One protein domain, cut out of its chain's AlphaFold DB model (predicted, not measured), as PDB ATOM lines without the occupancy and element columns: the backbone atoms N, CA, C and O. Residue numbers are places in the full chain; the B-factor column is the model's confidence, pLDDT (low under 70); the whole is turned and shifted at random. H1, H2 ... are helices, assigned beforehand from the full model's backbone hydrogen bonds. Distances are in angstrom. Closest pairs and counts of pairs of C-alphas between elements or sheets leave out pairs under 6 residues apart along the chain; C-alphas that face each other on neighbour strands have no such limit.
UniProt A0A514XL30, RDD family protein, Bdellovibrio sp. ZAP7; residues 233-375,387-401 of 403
ATOM      1  N   THR A 233      90.304 -75.370 -49.754       92.94
ATOM      2  CA  THR A 233      89.640 -74.151 -49.262       92.94
ATOM      3  C   THR A 233      88.142 -74.326 -49.019       92.94
ATOM      4  O   THR A 233      87.624 -73.766 -48.058       92.94
ATOM      5  N   GLN A 234      87.451 -75.149 -49.818       95.31
ATOM      6  CA  GLN A 234      86.017 -75.429 -49.637       95.31
ATOM      7  C   GLN A 234      85.735 -76.134 -48.307       95.31
ATOM      8  O   GLN A 234      84.732 -75.874 -47.649       95.31
ATOM      9  N   ARG A 235      86.642 -77.020 -47.886       94.81
ATOM     10  CA  ARG A 235      86.525 -77.732 -46.613       94.81
ATOM     11  C   ARG A 235      86.672 -76.781 -45.423       94.81
ATOM     12  O   ARG A 235      85.891 -76.870 -44.479       94.81
ATOM     13  N   LEU A 236      87.631 -75.854 -45.490       96.38
ATOM     14  CA  LEU A 236      87.810 -74.823 -44.466       96.38
ATOM     15  C   LEU A 236      86.628 -73.839 -44.434       96.38
ATOM     16  O   LEU A 236      86.183 -73.469 -43.351       96.38
ATOM     17  N   ASP A 237      86.092 -73.454 -45.595       97.19
ATOM     18  CA  ASP A 237      84.902 -72.598 -45.703       97.19
ATOM     19  C   ASP A 237      83.678 -73.262 -45.046       97.19
ATOM     20  O   ASP A 237      83.036 -72.668 -44.180       97.19
ATOM     21  N   ALA A 238      83.432 -74.550 -45.322       97.00
ATOM     22  CA  ALA A 238      82.390 -75.315 -44.631       97.00
ATOM     23  C   ALA A 238      82.616 -75.393 -43.112       97.00
ATOM     24  O   ALA A 238      81.661 -75.254 -42.345       97.00
ATOM     25  N   ALA A 239      83.860 -75.598 -42.664       97.12
ATOM     26  CA  ALA A 239      84.196 -75.611 -41.242       97.12
ATOM     27  C   ALA A 239      83.875 -74.259 -40.582       97.12
ATOM     28  O   ALA A 239      83.216 -74.217 -39.546       97.12
ATOM     29  N   LEU A 240      84.274 -73.151 -41.207       97.88
ATOM     30  CA  LEU A 240      83.986 -71.796 -40.731       97.88
ATOM     31  C   LEU A 240      82.481 -71.532 -40.642       97.88
ATOM     32  O   LEU A 240      82.004 -71.090 -39.594       97.88
ATOM     33  N   SER A 241      81.722 -71.871 -41.686       97.56
ATOM     34  CA  SER A 241      80.260 -71.775 -41.678       97.56
ATOM     35  C   SER A 241      79.650 -72.581 -40.530       97.56
ATOM     36  O   SER A 241      78.861 -72.047 -39.755       97.56
ATOM     37  N   LEU A 242      80.043 -73.849 -40.355       97.25
ATOM     38  CA  LEU A 242      79.541 -74.692 -39.264       97.25
ATOM     39  C   LEU A 242      79.925 -74.163 -37.875       97.25
ATOM     40  O   LEU A 242      79.147 -74.318 -36.930       97.25
ATOM     41  N   PHE A 243      81.089 -73.525 -37.736       97.81
ATOM     42  CA  PHE A 243      81.524 -72.918 -36.478       97.81
ATOM     43  C   PHE A 243      80.679 -71.694 -36.122       97.81
ATOM     44  O   PHE A 243      80.192 -71.597 -34.994       97.81
ATOM     45  N   LEU A 244      80.419 -70.803 -37.085       97.00
ATOM     46  CA  LEU A 244      79.519 -69.658 -36.892       97.00
ATOM     47  C   LEU A 244      78.096 -70.105 -36.523       97.00
ATOM     48  O   LEU A 244      77.409 -69.457 -35.732       97.00
ATOM     49  N   LEU A 245      77.678 -71.262 -37.039       96.00
ATOM     50  CA  LEU A 245      76.404 -71.904 -36.714       96.00
ATOM     51  C   LEU A 245      76.422 -72.681 -35.389       96.00
ATOM     52  O   LEU A 245      75.368 -73.137 -34.947       96.00
ATOM     53  N   LYS A 246      77.581 -72.783 -34.724       96.44
ATOM     54  CA  LYS A 246      77.805 -73.512 -33.464       96.44
ATOM     55  C   LYS A 246      77.550 -75.022 -33.553       96.44
ATOM     56  O   LYS A 246      77.158 -75.638 -32.564       96.44
ATOM     57  N   GLU A 247      77.769 -75.624 -34.720       95.81
ATOM     58  CA  GLU A 247      77.637 -77.077 -34.914       95.81
ATOM     59  C   GLU A 247      78.960 -77.830 -34.718       95.81
ATOM     60  O   GLU A 247      78.944 -79.036 -34.475       95.81
ATOM     61  N   ILE A 248      80.101 -77.135 -34.801       96.44
ATOM     62  CA  ILE A 248      81.429 -77.714 -34.559       96.44
ATOM     63  C   ILE A 248      82.153 -77.043 -33.392       96.44
ATOM     64  O   ILE A 248      81.885 -75.895 -33.037       96.44
ATOM     65  N   SER A 249      83.087 -77.784 -32.796       96.12
ATOM     66  CA  SER A 249      83.925 -77.313 -31.693       96.12
ATOM     67  C   SER A 249      85.052 -76.380 -32.161       96.12
ATOM     68  O   SER A 249      85.508 -76.447 -33.305       96.12
ATOM     69  N   ALA A 250      85.545 -75.543 -31.245       96.19
ATOM     70  CA  ALA A 250      86.728 -74.705 -31.455       96.19
ATOM     71  C   ALA A 250      87.968 -75.535 -31.845       96.19
ATOM     72  O   ALA A 250      88.702 -75.168 -32.762       96.19
ATOM     73  N   ASP A 251      88.149 -76.699 -31.213       94.44
ATOM     74  CA  ASP A 251      89.254 -77.622 -31.497       94.44
ATOM     75  C   ASP A 251      89.199 -78.180 -32.924       94.44
ATOM     76  O   ASP A 251      90.230 -78.338 -33.579       94.44
ATOM     77  N   CYS A 252      87.995 -78.480 -33.416       95.06
ATOM     78  CA  CYS A 252      87.780 -78.918 -34.791       95.06
ATOM     79  C   CYS A 252      88.187 -77.823 -35.787       95.06
ATOM     80  O   CYS A 252      88.985 -78.091 -36.687       95.06
ATOM     81  N   LEU A 253      87.704 -76.589 -35.598       96.81
ATOM     82  CA  LEU A 253      88.054 -75.476 -36.482       96.81
ATOM     83  C   LEU A 253      89.563 -75.189 -36.445       96.81
ATOM     84  O   LEU A 253      90.168 -74.940 -37.484       96.81
ATOM     85  N   HIS A 254      90.191 -75.279 -35.268       95.62
ATOM     86  CA  HIS A 254      91.632 -75.089 -35.118       95.62
ATOM     87  C   HIS A 254      92.438 -76.090 -35.953       95.62
ATOM     88  O   HIS A 254      93.417 -75.707 -36.594       95.62
ATOM     89  N   LYS A 255      92.029 -77.366 -35.952       93.69
ATOM     90  CA  LYS A 255      92.681 -78.426 -36.735       93.69
ATOM     91  C   LYS A 255      92.524 -78.208 -38.234       93.69
ATOM     92  O   LYS A 255      93.507 -78.322 -38.955       93.69
ATOM     93  N   GLU A 256      91.322 -77.869 -38.693       94.94
ATOM     94  CA  GLU A 256      91.083 -77.573 -40.112       94.94
ATOM     95  C   GLU A 256      91.880 -76.337 -40.564       94.94
ATOM     96  O   GLU A 256      92.455 -76.337 -41.649       94.94
ATOM     97  N   ALA A 257      92.005 -75.317 -39.707       95.75
ATOM     98  CA  ALA A 257      92.836 -74.144 -39.978       95.75
ATOM     99  C   ALA A 257      94.330 -74.495 -40.100       95.75
ATOM    100  O   ALA A 257      94.986 -74.042 -41.036       95.75
ATOM    101  N   GLU A 258      94.871 -75.318 -39.194       93.81
ATOM    102  CA  GLU A 258      96.250 -75.824 -39.297       93.81
ATOM    103  C   GLU A 258      96.450 -76.631 -40.584       93.81
ATOM    104  O   GLU A 258      97.363 -76.347 -41.355       93.81
ATOM    105  N   LEU A 259      95.571 -77.599 -40.864       91.81
ATOM    106  CA  LEU A 259      95.655 -78.416 -42.077       91.81
ATOM    107  C   LEU A 259      95.650 -77.556 -43.341       91.81
ATOM    108  O   LEU A 259      96.410 -77.825 -44.270       91.81
ATOM    109  N   SER A 260      94.835 -76.505 -43.359       92.75
ATOM    110  CA  SER A 260      94.781 -75.568 -44.471       92.75
ATOM    111  C   SER A 260      96.083 -74.769 -44.619       92.75
ATOM    112  O   SER A 260      96.631 -74.719 -45.720       92.75
ATOM    113  N   LEU A 261      96.624 -74.221 -43.518       92.50
ATOM    114  CA  LEU A 261      97.893 -73.474 -43.513       92.50
ATOM    115  C   LEU A 261      99.057 -74.301 -44.065       92.50
ATOM    116  O   LEU A 261      99.886 -73.772 -44.803       92.50
ATOM    117  N   TRP A 262      99.118 -75.588 -43.719       88.88
ATOM    118  CA  TRP A 262     100.196 -76.474 -44.158       88.88
ATOM    119  C   TRP A 262      99.943 -77.115 -45.531       88.88
ATOM    120  O   TRP A 262     100.903 -77.471 -46.213       88.88
ATOM    121  N   GLY A 263      98.681 -77.277 -45.939       86.25
ATOM    122  CA  GLY A 263      98.299 -77.966 -47.175       86.25
ATOM    123  C   GLY A 263      98.337 -77.088 -48.429       86.25
ATOM    124  O   GLY A 263      98.889 -77.500 -49.446       86.25
ATOM    125  N   ASP A 264      97.768 -75.882 -48.360       87.81
ATOM    126  CA  ASP A 264      97.781 -74.900 -49.454       87.81
ATOM    127  C   ASP A 264      98.029 -73.494 -48.882       87.81
ATOM    128  O   ASP A 264      97.087 -72.715 -48.677       87.81
ATOM    129  N   PRO A 265      99.297 -73.152 -48.596       83.38
ATOM    130  CA  PRO A 265      99.644 -71.887 -47.962       83.38
ATOM    131  C   PRO A 265      99.403 -70.671 -48.860       83.38
ATOM    132  O   PRO A 265      99.455 -69.559 -48.359       83.38
ATOM    133  N   VAL A 266      99.164 -70.831 -50.166       88.12
ATOM    134  CA  VAL A 266      98.997 -69.678 -51.064       88.12
ATOM    135  C   VAL A 266      97.539 -69.242 -51.109       88.12
ATOM    136  O   VAL A 266      97.240 -68.071 -50.904       88.12
ATOM    137  N   ASN A 267      96.610 -70.174 -51.333       90.94
ATOM    138  CA  ASN A 267      95.202 -69.806 -51.524       90.94
ATOM    139  C   ASN A 267      94.404 -69.762 -50.218       90.94
ATOM    140  O   ASN A 267      93.364 -69.110 -50.149       90.94
ATOM    141  N   SER A 268      94.849 -70.484 -49.188       92.81
ATOM    142  CA  SER A 268      94.037 -70.720 -47.992       92.81
ATOM    143  C   SER A 268      94.470 -69.916 -46.762       92.81
ATOM    144  O   SER A 268      93.751 -69.873 -45.763       92.81
ATOM    145  N   GLN A 269      95.611 -69.228 -46.840       94.81
ATOM    146  CA  GLN A 269      96.244 -68.558 -45.705       94.81
ATOM    147  C   GLN A 269      95.353 -67.494 -45.055       94.81
ATOM    148  O   GLN A 269      95.194 -67.504 -43.834       94.81
ATOM    149  N   ALA A 270      94.716 -66.621 -45.844       95.75
ATOM    150  CA  ALA A 270      93.834 -65.579 -45.313       95.75
ATOM    151  C   ALA A 270      92.632 -66.168 -44.549       95.75
ATOM    152  O   ALA A 270      92.308 -65.718 -43.450       95.75
ATOM    153  N   MET A 271      92.008 -67.219 -45.091       96.88
ATOM    154  CA  MET A 271      90.875 -67.902 -44.455       96.88
ATOM    155  C   MET A 271      91.299 -68.690 -43.214       96.88
ATOM    156  O   MET A 271      90.574 -68.733 -42.221       96.88
ATOM    157  N   ALA A 272      92.485 -69.293 -43.233       97.06
ATOM    158  CA  ALA A 272      92.977 -70.052 -42.097       97.06
ATOM    159  C   ALA A 272      93.377 -69.138 -40.929       97.06
ATOM    160  O   ALA A 272      93.060 -69.437 -39.778       97.06
ATOM    161  N   TYR A 273      93.982 -67.978 -41.203       97.62
ATOM    162  CA  TYR A 273      94.177 -66.964 -40.166       97.62
ATOM    163  C   TYR A 273      92.855 -66.352 -39.700       97.62
ATOM    164  O   TYR A 273      92.737 -66.034 -38.519       97.62
ATOM    165  N   PHE A 274      91.843 -66.238 -40.568       98.00
ATOM    166  CA  PHE A 274      90.506 -65.810 -40.154       98.00
ATOM    167  C   PHE A 274      89.887 -66.816 -39.174       98.00
ATOM    168  O   PHE A 274      89.361 -66.425 -38.134       98.00
ATOM    169  N   ALA A 275      90.056 -68.118 -39.420       98.00
ATOM    170  CA  ALA A 275      89.680 -69.152 -38.461       98.00
ATOM    171  C   ALA A 275      90.420 -68.995 -37.121       98.00
ATOM    172  O   ALA A 275      89.798 -69.082 -36.066       98.00
ATOM    173  N   LYS A 276      91.729 -68.703 -37.133       97.94
ATOM    174  CA  LYS A 276      92.500 -68.430 -35.903       97.94
ATOM    175  C   LYS A 276      92.014 -67.169 -35.180       97.94
ATOM    176  O   LYS A 276      91.898 -67.200 -33.959       97.94
ATOM    177  N   PHE A 277      91.662 -66.113 -35.917       97.94
ATOM    178  CA  PHE A 277      91.065 -64.889 -35.377       97.94
ATOM    179  C   PHE A 277      89.763 -65.188 -34.619       97.94
ATOM    180  O   PHE A 277      89.621 -64.754 -33.477       97.94
ATOM    181  N   LEU A 278      88.864 -65.995 -35.195       97.94
ATOM    182  CA  LEU A 278      87.607 -66.396 -34.547       97.94
ATOM    183  C   LEU A 278      87.805 -67.193 -33.251       97.94
ATOM    184  O   LEU A 278      86.947 -67.157 -32.372       97.94
ATOM    185  N   LEU A 279      88.908 -67.937 -33.152       97.75
ATOM    186  CA  LEU A 279      89.233 -68.788 -32.004       97.75
ATOM    187  C   LEU A 279      90.017 -68.057 -30.907       97.75
ATOM    188  O   LEU A 279      90.154 -68.581 -29.804       97.75
ATOM    189  N   SER A 280      90.572 -66.888 -31.219       97.19
ATOM    190  CA  SER A 280      91.443 -66.128 -30.324       97.19
ATOM    191  C   SER A 280      90.685 -65.089 -29.497       97.19
ATOM    192  O   SER A 280      89.710 -64.487 -29.950       97.19
ATOM    193  N   GLU A 281      91.181 -64.825 -28.290       95.81
ATOM    194  CA  GLU A 281      90.661 -63.802 -27.384       95.81
ATOM    195  C   GLU A 281      91.772 -62.809 -26.996       95.81
ATOM    196  O   GLU A 281      92.961 -63.124 -27.050       95.81
ATOM    197  N   GLY A 282      91.401 -61.591 -26.593       95.56
ATOM    198  CA  GLY A 282      92.347 -60.610 -26.048       95.56
ATOM    199  C   GLY A 282      93.393 -60.102 -27.051       95.56
ATOM    200  O   GLY A 282      93.048 -59.667 -28.148       95.56
ATOM    201  N   ALA A 283      94.667 -60.098 -26.643       94.88
ATOM    202  CA  ALA A 283      95.775 -59.545 -27.432       94.88
ATOM    203  C   ALA A 283      96.041 -60.346 -28.717       94.88
ATOM    204  O   ALA A 283      96.211 -59.753 -29.782       94.88
ATOM    205  N   ASP A 284      95.972 -61.677 -28.635       94.38
ATOM    206  CA  ASP A 284      96.202 -62.573 -29.773       94.38
ATOM    207  C   ASP A 284      95.209 -62.302 -30.911       94.38
ATOM    208  O   ASP A 284      95.560 -62.385 -32.088       94.38
ATOM    209  N   ARG A 285      93.975 -61.901 -30.575       96.81
ATOM    210  CA  ARG A 285      92.948 -61.548 -31.564       96.81
ATOM    211  C   ARG A 285      93.349 -60.357 -32.429       96.81
ATOM    212  O   ARG A 285      93.095 -60.368 -33.631       96.81
ATOM    213  N   VAL A 286      94.006 -59.355 -31.847       96.88
ATOM    214  CA  VAL A 286      94.499 -58.182 -32.588       96.88
ATOM    215  C   VAL A 286      95.655 -58.576 -33.509       96.88
ATOM    216  O   VAL A 286      95.714 -58.128 -34.657       96.88
ATOM    217  N   ASP A 287      96.539 -59.458 -33.043       97.31
ATOM    218  CA  ASP A 287      97.660 -59.960 -33.840       97.31
ATOM    219  C   ASP A 287      97.180 -60.802 -35.028       97.31
ATOM    220  O   ASP A 287      97.642 -60.596 -36.156       97.31
ATOM    221  N   TYR A 288      96.201 -61.688 -34.821       97.38
ATOM    222  CA  TYR A 288      95.592 -62.445 -35.914       97.38
ATOM    223  C   TYR A 288      94.817 -61.547 -36.873       97.38
ATOM    224  O   TYR A 288      94.960 -61.721 -38.078       97.38
ATOM    225  N   LEU A 289      94.074 -60.544 -36.392       97.38
ATOM    226  CA  LEU A 289      93.403 -59.578 -37.268       97.38
ATOM    227  C   LEU A 289      94.409 -58.868 -38.185       97.38
ATOM    228  O   LEU A 289      94.204 -58.782 -39.396       97.38
ATOM    229  N   LYS A 290      95.539 -58.420 -37.624       97.75
ATOM    230  CA  LYS A 290      96.625 -57.808 -38.397       97.75
ATOM    231  C   LYS A 290      97.202 -58.775 -39.433       97.75
ATOM    232  O   LYS A 290      97.516 -58.338 -40.535       97.75
ATOM    233  N   LYS A 291      97.326 -60.063 -39.092       97.00
ATOM    234  CA  LYS A 291      97.818 -61.114 -39.994       97.00
ATOM    235  C   LYS A 291      96.852 -61.440 -41.128       97.00
ATOM    236  O   LYS A 291      97.279 -61.520 -42.273       97.00
ATOM    237  N   VAL A 292      95.561 -61.572 -40.832       97.00
ATOM    238  CA  VAL A 292      94.515 -61.780 -41.846       97.00
ATOM    239  C   VAL A 292      94.474 -60.606 -42.828       97.00
ATOM    240  O   VAL A 292      94.302 -60.804 -44.026       97.00
ATOM    241  N   CYS A 293      94.674 -59.387 -42.327       97.31
ATOM    242  CA  CYS A 293      94.607 -58.149 -43.100       97.31
ATOM    243  C   CYS A 293      95.950 -57.657 -43.667       97.31
ATOM    244  O   CYS A 293      96.053 -56.478 -44.022       97.31
ATOM    245  N   GLU A 294      96.968 -58.519 -43.791       96.38
ATOM    246  CA  GLU A 294      98.187 -58.175 -44.546       96.38
ATOM    247  C   GLU A 294      97.835 -57.824 -46.004       96.38
ATOM    248  O   GLU A 294      98.330 -56.833 -46.547       96.38
ATOM    249  N   GLU A 295      96.876 -58.545 -46.589       95.00
ATOM    250  CA  GLU A 295      96.227 -58.201 -47.852       95.00
ATOM    251  C   GLU A 295      94.825 -57.636 -47.591       95.00
ATOM    252  O   GLU A 295      93.882 -58.373 -47.293       95.00
ATOM    253  N   ARG A 296      94.665 -56.311 -47.726       92.94
ATOM    254  CA  ARG A 296      93.391 -55.613 -47.451       92.94
ATOM    255  C   ARG A 296      92.219 -56.091 -48.309       92.94
ATOM    256  O   ARG A 296      91.082 -55.986 -47.880       92.94
ATOM    257  N   THR A 297      92.498 -56.577 -49.515       94.50
ATOM    258  CA  THR A 297      91.490 -57.082 -50.458       94.50
ATOM    259  C   THR A 297      91.206 -58.571 -50.280       94.50
ATOM    260  O   THR A 297      90.417 -59.130 -51.039       94.50
ATOM    261  N   SER A 298      91.867 -59.246 -49.332       95.69
ATOM    262  CA  SER A 298      91.604 -60.659 -49.077       95.69
ATOM    263  C   SER A 298      90.216 -60.838 -48.462       95.69
ATOM    264  O   SER A 298      89.785 -60.069 -47.599       95.69
ATOM    265  N   THR A 299      89.515 -61.892 -48.879       95.56
ATOM    266  CA  THR A 299      88.176 -62.214 -48.368       95.56
ATOM    267  C   THR A 299      88.184 -62.426 -46.856       95.56
ATOM    268  O   THR A 299      87.293 -61.941 -46.166       95.56
ATOM    269  N   GLY A 300      89.228 -63.072 -46.324       96.25
ATOM    270  CA  GLY A 300      89.414 -63.249 -44.884       96.25
ATOM    271  C   GLY A 300      89.463 -61.921 -44.124       96.25
ATOM    272  O   GLY A 300      88.868 -61.820 -43.054       96.25
ATOM    273  N   CYS A 301      90.114 -60.887 -44.677       97.56
ATOM    274  CA  CYS A 301      90.197 -59.576 -44.029       97.56
ATOM    275  C   CYS A 301      88.847 -58.863 -43.994       97.56
ATOM    276  O   CYS A 301      88.459 -58.366 -42.939       97.56
ATOM    277  N   VAL A 302      88.103 -58.869 -45.106       97.56
ATOM    278  CA  VAL A 302      86.756 -58.277 -45.171       97.56
ATOM    279  C   VAL A 302      85.828 -58.938 -44.147       97.56
ATOM    280  O   VAL A 302      85.147 -58.249 -43.391       97.56
ATOM    281  N   LEU A 303      85.861 -60.272 -44.046       97.69
ATOM    282  CA  LEU A 303      85.071 -61.029 -43.069       97.69
ATOM    283  C   LEU A 303      85.487 -60.736 -41.619       97.69
ATOM    284  O   LEU A 303      84.630 -60.580 -40.748       97.69
ATOM    285  N   ALA A 304      86.792 -60.635 -41.352       97.69
ATOM    286  CA  ALA A 304      87.311 -60.292 -40.029       97.69
ATOM    287  C   ALA A 304      86.891 -58.879 -39.601       97.69
ATOM    288  O   ALA A 304      86.443 -58.693 -38.472       97.69
ATOM    289  N   GLN A 305      86.984 -57.903 -40.509       97.50
ATOM    290  CA  GLN A 305      86.566 -56.526 -40.254       97.50
ATOM    291  C   GLN A 305      85.056 -56.418 -40.055       97.50
ATOM    292  O   GLN A 305      84.633 -55.750 -39.120       97.50
ATOM    293  N   TYR A 306      84.252 -57.120 -40.857       97.44
ATOM    294  CA  TYR A 306      82.797 -57.145 -40.694       97.44
ATOM    295  C   TYR A 306      82.370 -57.684 -39.319       97.44
ATOM    296  O   TYR A 306      81.459 -57.147 -38.694       97.44
ATOM    297  N   LEU A 307      83.037 -58.725 -38.810       96.62
ATOM    298  CA  LEU A 307      82.723 -59.276 -37.485       96.62
ATOM    299  C   LEU A 307      83.173 -58.387 -36.322       96.62
ATOM    300  O   LEU A 307      82.616 -58.497 -35.228       96.62
ATOM    301  N   ASP A 308      84.175 -57.540 -36.538       96.31
ATOM    302  CA  ASP A 308      84.676 -56.608 -35.529       96.31
ATOM    303  C   ASP A 308      83.884 -55.287 -35.538       96.31
ATOM    304  O   ASP A 308      83.510 -54.778 -34.483       96.31
ATOM    305  N   HIS A 309      83.568 -54.780 -36.735       96.31
ATOM    306  CA  HIS A 309      82.898 -53.505 -37.001       96.31
ATOM    307  C   HIS A 309      81.865 -53.662 -38.142       96.31
ATOM    308  O   HIS A 309      82.126 -53.277 -39.284       96.31
ATOM    309  N   PRO A 310      80.664 -54.207 -37.866       94.75
ATOM    310  CA  PRO A 310      79.673 -54.528 -38.901       94.75
ATOM    311  C   PRO A 310      79.068 -53.303 -39.606       94.75
ATOM    312  O   PRO A 310      78.407 -53.459 -40.629       94.75
ATOM    313  N   GLU A 311      79.251 -52.097 -39.061       94.38
ATOM    314  CA  GLU A 311      78.749 -50.846 -39.651       94.38
ATOM    315  C   GLU A 311      79.678 -50.286 -40.741       94.38
ATOM    316  O   GLU A 311      79.211 -49.579 -41.634       94.38
ATOM    317  N   ASP A 312      80.970 -50.626 -40.695       94.25
ATOM    318  CA  ASP A 312      82.001 -49.999 -41.531       94.25
ATOM    319  C   ASP A 312      82.255 -50.747 -42.849       94.25
ATOM    320  O   ASP A 312      82.814 -50.176 -43.788       94.25
ATOM    321  N   VAL A 313      81.860 -52.021 -42.934       94.50
ATOM    322  CA  VAL A 313      82.210 -52.917 -44.045       94.50
ATOM    323  C   VAL A 313      80.964 -53.583 -44.618       94.50
ATOM    324  O   VAL A 313      80.155 -54.150 -43.885       94.50
ATOM    325  N   GLN A 314      80.816 -53.547 -45.945       94.25
ATOM    326  CA  GLN A 314      79.735 -54.244 -46.638       94.25
ATOM    327  C   GLN A 314      80.172 -55.668 -46.999       94.25
ATOM    328  O   GLN A 314      81.233 -55.873 -47.583       94.25
ATOM    329  N   LEU A 315      79.336 -56.666 -46.690       93.50
ATOM    330  CA  LEU A 315      79.607 -58.072 -47.030       93.50
ATOM    331  C   LEU A 315      79.726 -58.315 -48.545       93.50
ATOM    332  O   LEU A 315      80.382 -59.273 -48.942       93.50
ATOM    333  N   SER A 316      79.163 -57.435 -49.379       90.81
ATOM    334  CA  SER A 316      79.286 -57.477 -50.844       90.81
ATOM    335  C   SER A 316      80.719 -57.312 -51.352       90.81
ATOM    336  O   SER A 316      81.010 -57.687 -52.484       90.81
ATOM    337  N   ASP A 317      81.617 -56.758 -50.532       90.31
ATOM    338  CA  ASP A 317      83.037 -56.634 -50.877       90.31
ATOM    339  C   ASP A 317      83.787 -57.968 -50.697       90.31
ATOM    340  O   ASP A 317      84.888 -58.150 -51.224       90.31
ATOM    341  N   ALA A 318      83.202 -58.926 -49.966       91.31
ATOM    342  CA  ALA A 318      83.710 -60.286 -49.868       91.31
ATOM    343  C   ALA A 318      83.249 -61.127 -51.069       91.31
ATOM    344  O   ALA A 318      82.292 -60.811 -51.769       91.31
ATOM    345  N   SER A 319      83.929 -62.249 -51.324       90.06
ATOM    346  CA  SER A 319      83.519 -63.140 -52.409       90.06
ATOM    347  C   SER A 319      82.150 -63.755 -52.108       90.06
ATOM    348  O   SER A 319      82.024 -64.565 -51.187       90.06
ATOM    349  N   GLU A 320      81.157 -63.429 -52.941       88.56
ATOM    350  CA  GLU A 320      79.790 -63.986 -52.903       88.56
ATOM    351  C   GLU A 320      79.755 -65.521 -53.029       88.56
ATOM    352  O   GLU A 320      78.769 -66.172 -52.689       88.56
ATOM    353  N   LYS A 321      80.848 -66.125 -53.516       93.56
ATOM    354  CA  LYS A 321      80.964 -67.576 -53.711       93.56
ATOM    355  C   LYS A 321      81.275 -68.350 -52.429       93.56
ATOM    356  O   LYS A 321      81.160 -69.571 -52.454       93.56
ATOM    357  N   LEU A 322      81.716 -67.682 -51.362       96.19
ATOM    358  CA  LEU A 322      82.067 -68.345 -50.106       96.19
ATOM    359  C   LEU A 322      80.817 -68.574 -49.253       96.19
ATOM    360  O   LEU A 322      80.029 -67.655 -49.017       96.19
ATOM    361  N   TRP A 323      80.667 -69.791 -48.736       97.50
ATOM    362  CA  TRP A 323      79.542 -70.170 -47.888       97.50
ATOM    363  C   TRP A 323      79.541 -69.400 -46.572       97.50
ATOM    364  O   TRP A 323      78.471 -69.084 -46.053       97.50
ATOM    365  N   VAL A 324      80.710 -69.056 -46.024       97.44
ATOM    366  CA  VAL A 324      80.788 -68.240 -44.805       97.44
ATOM    367  C   VAL A 324      80.186 -66.844 -45.010       97.44
ATOM    368  O   VAL A 324      79.480 -66.352 -44.128       97.44
ATOM    369  N   THR A 325      80.393 -66.234 -46.184       97.00
ATOM    370  CA  THR A 325      79.832 -64.921 -46.537       97.00
ATOM    371  C   THR A 325      78.312 -65.009 -46.603       97.00
ATOM    372  O   THR A 325      77.626 -64.217 -45.964       97.00
ATOM    373  N   GLN A 326      77.787 -66.028 -47.290       97.38
ATOM    374  CA  GLN A 326      76.346 -66.256 -47.421       97.38
ATOM    375  C   GLN A 326      75.675 -66.526 -46.066       97.38
ATOM    376  O   GLN A 326      74.581 -66.029 -45.812       97.38
ATOM    377  N   VAL A 327      76.334 -67.260 -45.158       97.69
ATOM    378  CA  VAL A 327      75.824 -67.490 -43.792       97.69
ATOM    379  C   VAL A 327      75.723 -66.177 -43.008       97.69
ATOM    380  O   VAL A 327      74.716 -65.938 -42.339       97.69
ATOM    381  N   LEU A 328      76.744 -65.319 -43.092       97.31
ATOM    382  CA  LEU A 328      76.741 -64.015 -42.424       97.31
ATOM    383  C   LEU A 328      75.714 -63.056 -43.031       97.31
ATOM    384  O   LEU A 328      75.042 -62.339 -42.290       97.31
ATOM    385  N   GLU A 329      75.552 -63.074 -44.354       97.00
ATOM    386  CA  GLU A 329      74.553 -62.270 -45.054       97.00
ATOM    387  C   GLU A 329      73.129 -62.727 -44.710       97.00
ATOM    388  O   GLU A 329      72.270 -61.897 -44.402       97.00
ATOM    389  N   ALA A 330      72.880 -64.039 -44.653       97.44
ATOM    390  CA  ALA A 330      71.594 -64.587 -44.231       97.44
ATOM    391  C   ALA A 330      71.225 -64.139 -42.807       97.44
ATOM    392  O   ALA A 330      70.065 -63.797 -42.551       97.44
ATOM    393  N   ASP A 331      72.203 -64.081 -41.895       97.06
ATOM    394  CA  ASP A 331      72.018 -63.565 -40.536       97.06
ATOM    395  C   ASP A 331      71.814 -62.042 -40.508       97.06
ATOM    396  O   ASP A 331      70.977 -61.546 -39.746       97.06
ATOM    397  N   GLN A 332      72.514 -61.291 -41.362       96.31
ATOM    398  CA  GLN A 332      72.322 -59.849 -41.505       96.31
ATOM    399  C   GLN A 332      70.902 -59.521 -41.989       96.31
ATOM    400  O   GLN A 332      70.209 -58.731 -41.342       96.31
ATOM    401  N   ARG A 333      70.435 -60.170 -43.066       96.94
ATOM    402  CA  ARG A 333      69.076 -60.000 -43.614       96.94
ATOM    403  C   ARG A 333      68.009 -60.389 -42.592       96.94
ATOM    404  O   ARG A 333      67.069 -59.627 -42.355       96.94
ATOM    405  N   TYR A 334      68.210 -61.501 -41.877       96.94
ATOM    406  CA  TYR A 334      67.330 -61.904 -40.776       96.94
ATOM    407  C   TYR A 334      67.226 -60.811 -39.697       96.94
ATOM    408  O   TYR A 334      66.125 -60.469 -39.254       96.94
ATOM    409  N   ASN A 335      68.354 -60.222 -39.287       96.00
ATOM    410  CA  ASN A 335      68.386 -59.160 -38.275       96.00
ATOM    411  C   ASN A 335      67.733 -57.855 -38.765       96.00
ATOM    412  O   ASN A 335      67.076 -57.164 -37.984       96.00
ATOM    413  N   GLN A 336      67.841 -57.554 -40.061       96.19
ATOM    414  CA  GLN A 336      67.164 -56.430 -40.718       96.19
ATOM    415  C   GLN A 336      65.659 -56.667 -40.943       96.19
ATOM    416  O   GLN A 336      64.957 -55.769 -41.407       96.19
ATOM    417  N   ARG A 337      65.134 -57.836 -40.539       96.12
ATOM    418  CA  ARG A 337      63.749 -58.295 -40.762       96.12
ATOM    419  C   ARG A 337      63.408 -58.552 -42.233       96.12
ATOM    420  O   ARG A 337      62.225 -58.645 -42.563       96.12
ATOM    421  N   ASP A 338      64.416 -58.702 -43.083       95.94
ATOM    422  CA  ASP A 338      64.264 -59.241 -44.430       95.94
ATOM    423  C   ASP A 338      64.312 -60.775 -44.368       95.94
ATOM    424  O   ASP A 338      65.328 -61.424 -44.619       95.94
ATOM    425  N   TYR A 339      63.202 -61.368 -43.921       96.06
ATOM    426  CA  TYR A 339      63.115 -62.818 -43.754       96.06
ATOM    427  C   TYR A 339      63.055 -63.559 -45.091       96.06
ATOM    428  O   TYR A 339      63.532 -64.683 -45.154       96.06
ATOM    429  N   GLU A 340      62.484 -62.953 -46.138       95.25
ATOM    430  CA  GLU A 340      62.403 -63.566 -47.471       95.25
ATOM    431  C   GLU A 340      63.802 -63.662 -48.086       95.25
ATOM    432  O   GLU A 340      64.233 -64.762 -48.421       95.25
ATOM    433  N   GLY A 341      64.568 -62.564 -48.085       95.81
ATOM    434  CA  GLY A 341      65.945 -62.583 -48.574       95.81
ATOM    435  C   GLY A 341      66.882 -63.469 -47.743       95.81
ATOM    436  O   GLY A 341      67.867 -63.977 -48.270       95.81
ATOM    437  N   SER A 342      66.593 -63.672 -46.451       97.00
ATOM    438  CA  SER A 342      67.310 -64.639 -45.605       97.00
ATOM    439  C   SER A 342      66.963 -66.090 -45.966       97.00
ATOM    440  O   SER A 342      67.850 -66.940 -45.983       97.00
ATOM    441  N   LEU A 343      65.691 -66.385 -46.263       97.19
ATOM    442  CA  LEU A 343      65.236 -67.727 -46.642       97.19
ATOM    443  C   LEU A 343      65.812 -68.175 -47.988       97.19
ATOM    444  O   LEU A 343      66.236 -69.323 -48.077       97.19
ATOM    445  N   GLU A 344      65.905 -67.274 -48.971       96.62
ATOM    446  CA  GLU A 344      66.544 -67.546 -50.270       96.62
ATOM    447  C   GLU A 344      67.999 -68.014 -50.092       96.62
ATOM    448  O   GLU A 344      68.377 -69.084 -50.562       96.62
ATOM    449  N   LEU A 345      68.796 -67.279 -49.306       97.31
ATOM    450  CA  LEU A 345      70.186 -67.654 -49.014       97.31
ATOM    451  C   LEU A 345      70.290 -68.976 -48.235       97.31
ATOM    452  O   LEU A 345      71.212 -69.761 -48.452       97.31
ATOM    453  N   ILE A 346      69.358 -69.236 -47.313       97.50
ATOM    454  CA  ILE A 346      69.327 -70.496 -46.557       97.50
ATOM    455  C   ILE A 346      69.018 -71.681 -47.482       97.50
ATOM    456  O   ILE A 346      69.617 -72.741 -47.306       97.50
ATOM    457  N   GLU A 347      68.110 -71.527 -48.448       97.06
ATOM    458  CA  GLU A 347      67.790 -72.572 -49.426       97.06
ATOM    459  C   GLU A 347      69.003 -72.894 -50.312       97.06
ATOM    460  O   GLU A 347      69.373 -74.067 -50.447       97.06
ATOM    461  N   ASP A 348      69.698 -71.865 -50.808       97.06
ATOM    462  CA  ASP A 348      70.941 -72.032 -51.567       97.06
ATOM    463  C   ASP A 348      72.002 -72.780 -50.741       97.06
ATOM    464  O   ASP A 348      72.623 -73.734 -51.222       97.06
ATOM    465  N   LEU A 349      72.158 -72.440 -49.457       97.50
ATOM    466  CA  LEU A 349      73.085 -73.119 -48.544       97.50
ATOM    467  C   LEU A 349      72.658 -74.555 -48.180       97.50
ATOM    468  O   LEU A 349      73.517 -75.396 -47.902       97.50
ATOM    469  N   GLN A 350      71.360 -74.888 -48.201       96.69
ATOM    470  CA  GLN A 350      70.861 -76.259 -47.981       96.69
ATOM    471  C   GLN A 350      71.246 -77.228 -49.110       96.69
ATOM    472  O   GLN A 350      71.252 -78.456 -48.901       96.69
ATOM    473  N   SER A 351      71.583 -76.702 -50.294       96.06
ATOM    474  CA  SER A 351      72.107 -77.501 -51.404       96.06
ATOM    475  C   SER A 351      73.446 -78.166 -51.047       96.06
ATOM    476  O   SER A 351      73.709 -79.287 -51.487       96.06
ATOM    477  N   VAL A 352      74.230 -77.547 -50.154       96.19
ATOM    478  CA  VAL A 352      75.505 -78.066 -49.653       96.19
ATOM    479  C   VAL A 352      75.255 -79.126 -48.581       96.19
ATOM    480  O   VAL A 352      74.795 -78.854 -47.469       96.19
ATOM    481  N   THR A 353      75.608 -80.369 -48.898       95.50
ATOM    482  CA  THR A 353      75.444 -81.561 -48.048       95.50
ATOM    483  C   THR A 353      76.013 -81.391 -46.642       95.50
ATOM    484  O   THR A 353      75.366 -81.799 -45.675       95.50
ATOM    485  N   ALA A 354      77.176 -80.748 -46.506       95.19
ATOM    486  CA  ALA A 354      77.811 -80.493 -45.213       95.19
ATOM    487  C   ALA A 354      77.044 -79.493 -44.325       95.19
ATOM    488  O   ALA A 354      77.094 -79.612 -43.102       95.19
ATOM    489  N   LEU A 355      76.322 -78.533 -44.915       96.44
ATOM    490  CA  LEU A 355      75.634 -77.456 -44.191       96.44
ATOM    491  C   LEU A 355      74.144 -77.727 -43.972       96.44
ATOM    492  O   LEU A 355      73.541 -77.120 -43.087       96.44
ATOM    493  N   ARG A 356      73.552 -78.662 -44.724       96.00
ATOM    494  CA  ARG A 356      72.108 -78.941 -44.738       96.00
ATOM    495  C   ARG A 356      71.485 -79.053 -43.344       96.00
ATOM    496  O   ARG A 356      70.530 -78.345 -43.044       96.00
ATOM    497  N   GLN A 357      72.055 -79.883 -42.467       94.06
ATOM    498  CA  GLN A 357      71.504 -80.102 -41.123       94.06
ATOM    499  C   GLN A 357      71.533 -78.829 -40.255       94.06
ATOM    500  O   GLN A 357      70.623 -78.597 -39.458       94.06
ATOM    501  N   ALA A 358      72.576 -78.010 -40.399       94.56
ATOM    502  CA  ALA A 358      72.715 -76.746 -39.683       94.56
ATOM    503  C   ALA A 358      71.734 -75.693 -40.228       94.56
ATOM    504  O   ALA A 358      71.069 -74.989 -39.463       94.56
ATOM    505  N   MET A 359      71.601 -75.635 -41.557       96.81
ATOM    506  CA  MET A 359      70.695 -74.731 -42.260       96.81
ATOM    507  C   MET A 359      69.226 -75.037 -41.987       96.81
ATOM    508  O   MET A 359      68.453 -74.104 -41.801       96.81
ATOM    509  N   ASP A 360      68.834 -76.304 -41.839       94.81
ATOM    510  CA  ASP A 360      67.459 -76.676 -41.474       94.81
ATOM    511  C   ASP A 360      67.004 -76.013 -40.161       94.81
ATOM    512  O   ASP A 360      65.873 -75.536 -40.055       94.81
ATOM    513  N   LYS A 361      67.895 -75.902 -39.164       94.06
ATOM    514  CA  LYS A 361      67.579 -75.217 -37.897       94.06
ATOM    515  C   LYS A 361      67.328 -73.719 -38.108       94.06
ATOM    516  O   LYS A 361      66.425 -73.152 -37.488       94.06
ATOM    517  N   LYS A 362      68.122 -73.074 -38.970       95.69
ATOM    518  CA  LYS A 362      67.965 -71.654 -39.329       95.69
ATOM    519  C   LYS A 362      66.712 -71.431 -40.177       95.69
ATOM    520  O   LYS A 362      65.963 -70.510 -39.870       95.69
ATOM    521  N   TYR A 363      66.423 -72.313 -41.134       96.44
ATOM    522  CA  TYR A 363      65.219 -72.284 -41.970       96.44
ATOM    523  C   TYR A 363      63.948 -72.245 -41.119       96.44
ATOM    524  O   TYR A 363      63.149 -71.316 -41.225       96.44
ATOM    525  N   VAL A 364      63.809 -73.185 -40.174       96.25
ATOM    526  CA  VAL A 364      62.663 -73.241 -39.250       96.25
ATOM    527  C   VAL A 364      62.531 -71.939 -38.447       96.25
ATOM    528  O   VAL A 364      61.429 -71.414 -38.271       96.25
ATOM    529  N   ARG A 365      63.654 -71.384 -37.968       95.12
ATOM    530  CA  ARG A 365      63.670 -70.122 -37.215       95.12
ATOM    531  C   ARG A 365      63.211 -68.937 -38.073       95.12
ATOM    532  O   ARG A 365      62.415 -68.129 -37.591       95.12
ATOM    533  N   SER A 366      63.682 -68.842 -39.315       95.25
ATOM    534  CA  SER A 366      63.312 -67.791 -40.271       95.25
ATOM    535  C   SER A 366      61.838 -67.862 -40.660       95.25
ATOM    536  O   SER A 366      61.145 -66.847 -40.570       95.25
ATOM    537  N   ILE A 367      61.311 -69.056 -40.951       95.94
ATOM    538  CA  ILE A 367      59.882 -69.262 -41.231       95.94
ATOM    539  C   ILE A 367      59.016 -68.843 -40.040       95.94
ATOM    540  O   ILE A 367      58.010 -68.148 -40.205       95.94
ATOM    541  N   TRP A 368      59.406 -69.208 -38.817       95.00
ATOM    542  CA  TRP A 368      58.634 -68.828 -37.635       95.00
ATOM    543  C   TRP A 368      58.645 -67.308 -37.407       95.00
ATOM    544  O   TRP A 368      57.605 -66.707 -37.108       95.00
ATOM    545  N   ALA A 369      59.794 -66.653 -37.590       95.38
ATOM    546  CA  ALA A 369      59.894 -65.199 -37.502       95.38
ATOM    547  C   ALA A 369      59.027 -64.501 -38.568       95.38
ATOM    548  O   ALA A 369      58.277 -63.571 -38.242       95.38
ATOM    549  N   LEU A 370      59.043 -65.014 -39.801       94.69
ATOM    550  CA  LEU A 370      58.208 -64.557 -40.910       94.69
ATOM    551  C   LEU A 370      56.713 -64.702 -40.585       94.69
ATOM    552  O   LEU A 370      55.969 -63.719 -40.652       94.69
ATOM    553  N   GLN A 371      56.270 -65.875 -40.125       93.94
ATOM    554  CA  GLN A 371      54.882 -66.112 -39.716       93.94
ATOM    555  C   GLN A 371      54.440 -65.154 -38.599       93.94
ATOM    556  O   GLN A 371      53.349 -64.576 -38.654       93.94
ATOM    557  N   LYS A 372      55.295 -64.939 -37.591       93.75
ATOM    558  CA  LYS A 372      55.018 -64.012 -36.485       93.75
ATOM    559  C   LYS A 372      54.864 -62.573 -36.981       93.75
ATOM    560  O   LYS A 372      53.961 -61.870 -36.525       93.75
ATOM    561  N   SER A 373      55.701 -62.151 -37.929       92.19
ATOM    562  CA  SER A 373      55.638 -60.812 -38.526       92.19
ATOM    563  C   SER A 373      54.338 -60.569 -39.308       92.19
ATOM    564  O   SER A 373      53.792 -59.464 -39.270       92.19
ATOM    565  N   MET A 374      53.780 -61.611 -39.936       89.44
ATOM    566  CA  MET A 374      52.483 -61.544 -40.617       89.44
ATOM    567  C   MET A 374      51.306 -61.520 -39.636       89.44
ATOM    568  O   MET A 374      50.354 -60.761 -39.826       89.44
ATOM    569  N   GLY A 375      51.379 -62.295 -38.549       85.38
ATOM    570  CA  GLY A 375      50.314 -62.389 -37.545       85.38
ATOM    571  C   GLY A 375      50.038 -61.089 -36.776       85.38
ATOM    572  O   GLY A 375      48.912 -60.874 -36.326       85.38
ATOM    573  N   ASN A 387      52.844 -61.428 -50.619       77.00
ATOM    574  CA  ASN A 387      52.519 -62.626 -51.393       77.00
ATOM    575  C   ASN A 387      53.682 -63.635 -51.448       77.00
ATOM    576  O   ASN A 387      53.400 -64.830 -51.471       77.00
ATOM    577  N   GLY A 388      54.945 -63.186 -51.404       81.50
ATOM    578  CA  GLY A 388      56.122 -64.068 -51.404       81.50
ATOM    579  C   GLY A 388      56.186 -64.951 -50.157       81.50
ATOM    580  O   GLY A 388      56.233 -66.175 -50.253       81.50
ATOM    581  N   GLY A 389      56.052 -64.356 -48.972       84.69
ATOM    582  CA  GLY A 389      56.107 -65.076 -47.700       84.69
ATOM    583  C   GLY A 389      55.041 -66.159 -47.496       84.69
ATOM    584  O   GLY A 389      55.234 -67.048 -46.668       84.69
ATOM    585  N   LYS A 390      53.924 -66.131 -48.238       87.19
ATOM    586  CA  LYS A 390      52.933 -67.222 -48.199       87.19
ATOM    587  C   LYS A 390      53.455 -68.500 -48.848       87.19
ATOM    588  O   LYS A 390      53.218 -69.563 -48.288       87.19
ATOM    589  N   LEU A 391      54.187 -68.384 -49.960       93.31
ATOM    590  CA  LEU A 391      54.763 -69.531 -50.668       93.31
ATOM    591  C   LEU A 391      55.745 -70.285 -49.767       93.31
ATOM    592  O   LEU A 391      55.630 -71.494 -49.625       93.31
ATOM    593  N   TRP A 392      56.615 -69.560 -49.059       94.31
ATOM    594  CA  TRP A 392      57.549 -70.145 -48.091       94.31
ATOM    595  C   TRP A 392      56.856 -70.899 -46.950       94.31
ATOM    596  O   TRP A 392      57.333 -71.936 -46.497       94.31
ATOM    597  N   ILE A 393      55.718 -70.393 -46.463       93.50
ATOM    598  CA  ILE A 393      54.946 -71.082 -45.419       93.50
ATOM    599  C   ILE A 393      54.253 -72.324 -45.974       93.50
ATOM    600  O   ILE A 393      54.191 -73.333 -45.276       93.50
ATOM    601  N   GLU A 394      53.706 -72.254 -47.185       94.38
ATOM    602  CA  GLU A 394      53.079 -73.402 -47.843       94.38
ATOM    603  C   GLU A 394      54.110 -74.507 -48.119       94.38
ATOM    604  O   GLU A 394      53.876 -75.643 -47.708       94.38
ATOM    605  N   ASP A 395      55.283 -74.160 -48.658       94.50
ATOM    606  CA  ASP A 395      56.406 -75.090 -48.843       94.50
ATOM    607  C   ASP A 395      56.874 -75.691 -47.508       94.50
ATOM    608  O   ASP A 395      57.016 -76.905 -47.374       94.50
ATOM    609  N   PHE A 396      57.016 -74.872 -46.459       94.25
ATOM    610  CA  PHE A 396      57.358 -75.367 -45.124       94.25
ATOM    611  C   PHE A 396      56.331 -76.383 -44.596       94.25
ATOM    612  O   PHE A 396      56.705 -77.415 -44.028       94.25
ATOM    613  N   LYS A 397      55.033 -76.104 -44.768       94.38
ATOM    614  CA  LYS A 397      53.957 -77.014 -44.358       94.38
ATOM    615  C   LYS A 397      54.007 -78.329 -45.126       94.38
ATOM    616  O   LYS A 397      53.839 -79.380 -44.510       94.38
ATOM    617  N   GLU A 398      54.265 -78.269 -46.430       95.62
ATOM    618  CA  GLU A 398      54.420 -79.444 -47.285       95.62
ATOM    619  C   GLU A 398      55.647 -80.273 -46.873       95.62
ATOM    620  O   GLU A 398      55.517 -81.461 -46.572       95.62
ATOM    621  N   LYS A 399      56.816 -79.634 -46.742       92.50
ATOM    622  CA  LYS A 399      58.104 -80.269 -46.416       92.50
ATOM    623  C   LYS A 399      58.120 -80.956 -45.048       92.50
ATOM    624  O   LYS A 399      58.730 -82.015 -44.907       92.50
ATOM    625  N   TYR A 400      57.460 -80.380 -44.039       92.12
ATOM    626  CA  TYR A 400      57.449 -80.909 -42.664       92.12
ATOM    627  C   TYR A 400      56.121 -81.561 -42.246       92.12
ATOM    628  O   TYR A 400      55.993 -81.992 -41.099       92.12
ATOM    629  N   GLY A 401      55.135 -81.654 -43.145       90.50
ATOM    630  CA  GLY A 401      53.834 -82.270 -42.860       90.50
ATOM    631  C   GLY A 401      53.038 -81.559 -41.758       90.50
ATOM    632  O   GLY A 401      52.296 -82.205 -41.016       90.50
TER     633      GLY A 401
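Overview. This is residues 233 to 375 and 387 to 401 of the 403 residues of the protein "RDD family protein" of Bdellovibrio sp. ZAP7 (UniProt A0A514XL30). The model is two helical lobes side by side along the longest axis: H6, H7 and the long H8 run up and down next to one another in one lobe, with H9 crossing H8 at the far end, and five helices, H1 to H5, make the other. In that second lobe H3 is in the middle, with H1 and H2 on one side of it and H4 and H5 on the other; the lobes join where H6 begins beside H1. The printed part has 158 residues with nine named helices, H1 to H9 in chain order, and no named strand; the class is all helix. It is compact, with a radius of gyration of the C-alphas of 16.8 A, and only just elongated, spanning 47 by 31 by 26 A.

Along the chain. The longest helix, H8, has residues 356 to 375 and measures 28.3 A from C-alpha 356 at (72.108, -78.941, -44.738) to C-alpha 375 at (50.314, -62.389, -37.545). H7 is residues 339 to 350, 16.1 A, and H6 is residues 323 to 335, 18.4 A. H9, residues 387 to 400, is 20.9 A long and ends with C-alpha 400 at (57.449, -80.909, -42.664). H1 is residues 233 to 244, beginning with C-alpha 233 at (89.640, -74.151, -49.262), and H2 is residues 250 to 263, 19.8 A. H3 is residues 269 to 279, H4 residues 283 to 292 and H5 residues 299 to 308.

Arrangement. H8 and H7 form a hairpin at a shallow tilt of 16 degrees, opposite ways, with the closest C-alphas, those of Gln 350 and Arg 356, 4.4 A apart. H7 and H6 form another, at 22 degrees, with C-alphas 330 and 342 closest at 4.5 A. Residues 367 to 371 of H8 alone touch H9, at a steep tilt of 49 degrees; C-alphas 367 and 393 are closest at 6.7 A. H6 touches H1 with residues 323 to 327 alone, C-alphas 324 and 241 being closest at 4.7 A. H3 is the hub, touching H1, H2, H4 and H5; its closest C-alphas to H2 are 272 and 257, 4.6 A apart, and to H5 271 and 300, 4.9 A apart. H1 to H8 form a bundle, helices next to one another and mostly aligned. Every O i to N i+4 pair is within hydrogen-bond range in H1 to H6, against 7 of 8 in H7, 14 of 16 in H8 and 8 of 10 in H9.

Size, cuts and confidence. The C-alphas farthest apart, those of Trp 262 and Gly 375, are 52.3 A apart. Residues 376 to 386 are not printed, and C-alphas 375 and 387 are 14.0 A apart across this cut. The link from H5 to H6, residues 309 to 322, is long. Mean pLDDT of the printed part is 94.9, and no printed residue is under 70.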